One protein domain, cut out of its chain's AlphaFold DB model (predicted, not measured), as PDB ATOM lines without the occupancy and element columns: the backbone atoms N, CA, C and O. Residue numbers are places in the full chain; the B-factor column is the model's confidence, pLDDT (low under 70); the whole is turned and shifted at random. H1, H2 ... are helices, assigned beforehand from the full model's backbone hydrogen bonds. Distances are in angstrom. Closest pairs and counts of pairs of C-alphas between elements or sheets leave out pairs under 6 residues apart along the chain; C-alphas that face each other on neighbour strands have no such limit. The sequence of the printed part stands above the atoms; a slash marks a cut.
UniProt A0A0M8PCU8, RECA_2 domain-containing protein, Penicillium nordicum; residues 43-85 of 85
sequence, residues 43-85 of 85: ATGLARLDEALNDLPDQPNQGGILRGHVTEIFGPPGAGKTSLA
ATOM      1  N   ALA A  43     188.898 216.054 229.889       93.19
ATOM      2  CA  ALA A  43     187.880 216.603 230.781       93.19
ATOM      3  C   ALA A  43     188.510 217.159 232.068       93.19
ATOM      4  O   ALA A  43     189.331 216.494 232.703       93.19
ATOM      5  N   THR A  44     188.081 218.350 232.482       93.56
ATOM      6  CA  THR A  44     188.547 219.011 233.716       93.56
ATOM      7  C   THR A  44     187.838 218.499 234.972       93.56
ATOM      8  O   THR A  44     188.230 218.828 236.090       93.56
ATOM      9  N   GLY A  45     186.759 217.726 234.806       93.19
ATOM     10  CA  GLY A  45     185.870 217.317 235.899       93.19
ATOM     11  C   GLY A  45     184.896 218.418 236.340       93.19
ATOM     12  O   GLY A  45     184.107 218.209 237.262       93.19
ATOM     13  N   LEU A  46     184.915 219.577 235.674       93.75
ATOM     14  CA  LEU A  46     184.045 220.718 235.927       93.75
ATOM     15  C   LEU A  46     183.257 221.040 234.651       93.75
ATOM     16  O   LEU A  46     183.737 221.768 233.792       93.75
ATOM     17  N   ALA A  47     182.008 220.572 234.558       93.06
ATOM     18  CA  ALA A  47     181.206 220.672 233.329       93.06
ATOM     19  C   ALA A  47     181.121 222.096 232.740       93.06
ATOM     20  O   ALA A  47     181.194 222.278 231.532       93.06
ATOM     21  N   ARG A  48     181.018 223.122 233.599       93.81
ATOM     22  CA  ARG A  48     180.973 224.530 233.164       93.81
ATOM     23  C   ARG A  48     182.304 225.035 232.608       93.81
ATOM     24  O   ARG A  48     182.302 225.946 231.790       93.81
ATOM     25  N   LEU A  49     183.424 224.503 233.097       93.62
ATOM     26  CA  LEU A  49     184.745 224.833 232.571       93.62
ATOM     27  C   LEU A  49     184.979 224.100 231.251       93.62
ATOM     28  O   LEU A  49     185.439 224.727 230.307       93.62
ATOM     29  N   ASP A  50     184.597 222.824 231.159       92.94
ATOM     30  CA  ASP A  50     184.675 222.060 229.909       92.94
ATOM     31  C   ASP A  50     183.867 222.741 228.793       92.94
ATOM     32  O   ASP A  50     184.378 222.930 227.693       92.94
ATOM     33  N   GLU A  51     182.646 223.198 229.090       91.94
ATOM     34  CA  GLU A  51     181.823 223.979 228.157       91.94
ATOM     35  C   GLU A  51     182.491 225.303 227.755       91.94
ATOM     36  O   GLU A  51     182.510 225.650 226.576       91.94
ATOM     37  N   ALA A  52     183.076 226.029 228.713       91.62
ATOM     38  CA  ALA A  52     183.761 227.293 228.444       91.62
ATOM     39  C   ALA A  52     185.049 227.127 227.617       91.62
ATOM     40  O   ALA A  52     185.476 228.082 226.973       91.62
ATOM     41  N   LEU A  53     185.660 225.941 227.648       91.38
ATOM     42  CA  LEU A  53     186.835 225.578 226.853       91.38
ATOM     43  C   LEU A  53     186.471 224.992 225.476       91.38
ATOM     44  O   LEU A  53     187.361 224.575 224.739       91.38
ATOM     45  N   ASN A  54     185.185 224.917 225.119       89.69
ATOM     46  CA  ASN A  54     184.778 224.414 223.814       89.69
ATOM     47  C   ASN A  54     184.927 225.491 222.724       89.69
ATOM     48  O   ASN A  54     184.064 226.353 222.558       89.69
ATOM     49  N   ASP A  55     185.985 225.377 221.926       79.62
ATOM     50  CA  ASP A  55     186.256 226.274 220.795       79.62
ATOM     51  C   ASP A  55     185.339 226.029 219.576       79.62
ATOM     52  O   ASP A  55     185.338 226.811 218.621       79.62
ATOM     53  N   LEU A  56     184.550 224.945 219.581       79.81
ATOM     54  CA  LEU A  56     183.628 224.562 218.508       79.81
ATOM     55  C   LEU A  56     182.191 224.482 219.050       79.81
ATOM     56  O   LEU A  56     181.739 223.403 219.441       79.81
ATOM     57  N   PRO A  57     181.423 225.589 219.028       69.94
ATOM     58  CA  PRO A  57     180.066 225.618 219.584       69.94
ATOM     59  C   PRO A  57     179.116 224.618 218.904       69.94
ATOM     60  O   PRO A  57     178.177 224.134 219.530       69.94
ATOM     61  N   ASP A  58     179.399 224.245 217.653       77.00
ATOM     62  CA  ASP A  58     178.626 223.259 216.891       77.00
ATOM     63  C   ASP A  58     178.910 221.799 217.307       77.00
ATOM     64  O   ASP A  58     178.244 220.875 216.834       77.00
ATOM     65  N   GLN A  59     179.893 221.562 218.184       73.44
ATOM     66  CA  GLN A  59     180.274 220.237 218.674       73.44
ATOM     67  C   GLN A  59     180.221 220.188 220.212       73.44
ATOM     68  O   GLN A  59     181.246 220.313 220.879       73.44
ATOM     69  N   PRO A  60     179.037 219.962 220.813       64.25
ATOM     70  CA  PRO A  60     178.820 220.097 222.260       64.25
ATOM     71  C   PRO A  60     179.608 219.101 223.133       64.25
ATOM     72  O   PRO A  60     179.679 219.277 224.343       64.25
ATOM     73  N   ASN A  61     180.221 218.073 222.536       67.12
ATOM     74  CA  ASN A  61     180.992 217.041 223.240       67.12
ATOM     75  C   ASN A  61     182.519 217.232 223.135       67.12
ATOM     76  O   ASN A  61     183.264 216.302 223.436       67.12
ATOM     77  N   GLN A  62     182.994 218.395 222.672       77.88
ATOM     78  CA  GLN A  62     184.424 218.689 222.468       77.88
ATOM     79  C   GLN A  62     185.001 219.671 223.509       77.88
ATOM     80  O   GLN A  62     186.074 220.231 223.304       77.88
ATOM     81  N   GLY A  63     184.320 219.864 224.640       89.38
ATOM     82  CA  GLY A  63     184.795 220.709 225.737       89.38
ATOM     83  C   GLY A  63     185.907 220.079 226.587       89.38
ATOM     84  O   GLY A  63     185.921 218.866 226.804       89.38
ATOM     85  N   GLY A  64     186.821 220.909 227.094       92.88
ATOM     86  CA  GLY A  64     187.930 220.510 227.969       92.88
ATOM     87  C   GLY A  64     189.297 220.990 227.470       92.88
ATOM     88  O   GLY A  64     189.399 221.844 226.596       92.88
ATOM     89  N   ILE A  65     190.376 220.448 228.035       92.69
ATOM     90  CA  ILE A  65     191.749 220.846 227.690       92.69
ATOM     91  C   ILE A  65     192.184 220.139 226.398       92.69
ATOM     92  O   ILE A  65     192.297 218.911 226.367       92.69
ATOM     93  N   LEU A  66     192.455 220.898 225.332       90.56
ATOM     94  CA  LEU A  66     192.860 220.354 224.031       90.56
ATOM     95  C   LEU A  66     194.249 219.703 224.072       90.56
ATOM     96  O   LEU A  66     195.228 220.279 224.550       90.56
ATOM     97  N   ARG A  67     194.362 218.504 223.492       88.44
ATOM     98  CA  ARG A  67     195.653 217.821 223.329       88.44
ATOM     99  C   ARG A  67     196.490 218.492 222.242       88.44
ATOM    100  O   ARG A  67     195.969 219.085 221.300       88.44
ATOM    101  N   GLY A  68     197.814 218.388 222.372       87.75
ATOM    102  CA  GLY A  68     198.759 219.014 221.439       87.75
ATOM    103  C   GLY A  68     198.824 220.542 221.537       87.75
ATOM    104  O   GLY A  68     199.513 221.163 220.736       87.75
ATOM    105  N   HIS A  69     198.133 221.135 222.514       87.69
ATOM    106  CA  HIS A  69     198.126 222.566 222.796       87.69
ATOM    107  C   HIS A  69     198.687 222.824 224.196       87.69
ATOM    108  O   HIS A  69     198.690 221.943 225.057       87.69
ATOM    109  N   VAL A  70     199.167 224.046 224.418       92.00
ATOM    110  CA  VAL A  70     199.552 224.526 225.746       92.00
ATOM    111  C   VAL A  70     198.397 225.354 226.294       92.00
ATOM    112  O   VAL A  70     197.995 226.338 225.676       92.00
ATOM    113  N   THR A  71     197.877 224.962 227.454       92.44
ATOM    114  CA  THR A  71     196.843 225.710 228.176       92.44
ATOM    115  C   THR A  71     197.461 226.352 229.410       92.44
ATOM    116  O   THR A  71     198.009 225.663 230.269       92.44
ATOM    117  N   GLU A  72     197.378 227.677 229.501       95.31
ATOM    118  CA  GLU A  72     197.877 228.441 230.643       95.31
ATOM    119  C   GLU A  72     196.749 228.726 231.646       95.31
ATOM    120  O   GLU A  72     195.662 229.161 231.269       95.31
ATOM    121  N   ILE A  73     197.018 228.510 232.940       94.44
ATOM    122  CA  ILE A  73     196.081 228.793 234.035       94.44
ATOM    123  C   ILE A  73     196.736 229.794 234.996       94.44
ATOM    124  O   ILE A  73     197.721 229.478 235.665       94.44
ATOM    125  N   PHE A  74     196.155 230.988 235.131       95.94
ATOM    126  CA  PHE A  74     196.661 232.054 236.001       95.94
ATOM    127  C   PHE A  74     195.581 232.585 236.956       95.94
ATOM    128  O   PHE A  74     194.386 232.382 236.767       95.94
ATOM    129  N   GLY A  75     196.006 233.247 238.036       96.94
ATOM    130  CA  GLY A  75     195.104 233.799 239.050       96.94
ATOM    131  C   GLY A  75     195.761 233.943 240.426       96.94
ATOM    132  O   GLY A  75     196.854 233.405 240.643       96.94
ATOM    133  N   PRO A  76     195.107 234.624 241.383       98.19
ATOM    134  CA  PRO A  76     195.661 234.874 242.714       98.19
ATOM    135  C   PRO A  76     195.957 233.572 243.490       98.19
ATOM    136  O   PRO A  76     195.484 232.488 243.115       98.19
ATOM    137  N   PRO A  77     196.753 233.630 244.575       97.94
ATOM    138  CA  PRO A  77     196.916 232.499 245.488       97.94
ATOM    139  C   PRO A  77     195.554 231.968 245.960       97.94
ATOM    140  O   PRO A  77     194.646 232.745 246.235       97.94
ATOM    141  N   GLY A  78     195.393 230.643 246.013       96.88
ATOM    142  CA  GLY A  78     194.126 230.008 246.407       96.88
ATOM    143  C   GLY A  78     193.058 229.887 245.308       96.88
ATOM    144  O   GLY A  78     192.036 229.262 245.554       96.88
ATOM    145  N   ALA A  79     193.288 230.381 244.085       96.62
ATOM    146  CA  ALA A  79     192.326 230.282 242.972       96.62
ATOM    147  C   ALA A  79     192.096 228.857 242.405       96.62
ATOM    148  O   ALA A  79     191.415 228.707 241.399       96.62
ATOM    149  N   GLY A  80     192.694 227.813 242.994       95.81
ATOM    150  CA  GLY A  80     192.490 226.421 242.564       95.81
ATOM    151  C   GLY A  80     193.375 225.924 241.412       95.81
ATOM    152  O   GLY A  80     193.207 224.789 240.993       95.81
ATOM    153  N   LYS A  81     194.359 226.710 240.941       96.44
ATOM    154  CA  LYS A  81     195.280 226.329 239.840       96.44
ATOM    155  C   LYS A  81     195.938 224.954 240.045       96.44
ATOM    156  O   LYS A  81     195.922 224.130 239.148       96.44
ATOM    157  N   THR A  82     196.476 224.702 241.244       95.69
ATOM    158  CA  THR A  82     197.121 223.426 241.616       95.69
ATOM    159  C   THR A  82     196.118 222.305 241.871       95.69
ATOM    160  O   THR A  82     196.480 221.148 241.787       95.69
ATOM    161  N   SER A  83     194.868 222.627 242.207       95.31
ATOM    162  CA  SER A  83     193.821 221.614 242.386       95.31
ATOM    163  C   SER A  83     193.278 221.100 241.053       95.31
ATOM    164  O   SER A  83     192.704 220.019 241.021       95.31
ATOM    165  N   LEU A  84     193.421 221.891 239.984       92.06
ATOM    166  CA  LEU A  84     193.056 221.522 238.617       92.06
ATOM    167  C   LEU A  84     194.174 220.749 237.887       92.06
ATOM    168  O   LEU A  84     193.870 220.014 236.953       92.06
ATOM    169  N   ALA A  85     195.436 220.942 238.284       86.12
ATOM    170  CA  ALA A  85     196.624 220.358 237.654       86.12
ATOM    171  C   ALA A  85     197.034 219.003 238.250       86.12
ATOM    172  O   ALA A  85     196.759 218.768 239.450       86.12
TER     173      ALA A  85
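What this domain is: This is residues 43 to 85 of the 85 residues of the protein "RECA_2 domain-containing protein" of Penicillium nordicum (UniProt A0A0M8PCU8). With little regular structure, the printed part is a loose, winding chain: H1, a short helix, sits near one end of a wide loop, and H2, a smaller one, lies well away from it. Between them the chain first loops out and folds back toward H1, then runs on to a turn before H2, where residues 74 to 80 stick out. The printed part has 43 residues with two named helices, H1 then H2, and no named strand; the class is all helix, though these hold only 10 residues. It is only just loose, close to compact, with a radius of gyration of the C-alphas of 11.3 A, and elongated, spanning 35 by 21 by 14 A.

Where its parts are: H1, residues 47 to 52, is 8.6 A long and begins at C-alpha 47 (181.206, 220.672, 233.329). H2, residues 81 to 84, ends at C-alpha 84 (193.056, 221.522, 238.617).

How they stand to each other: H1 and H2 are apart. In H1 every O i to N i+4 pair is within hydrogen-bond range; H2 is too short for such a pair.

The domain as a whole: The farthest C-alphas, of Asp 58 and Pro 77, are 35.2 A apart. The link from H1 to H2, 28 residues, is long. The printed part has no cut. Residue 57 and residues 60 to 61 have pLDDT under 70.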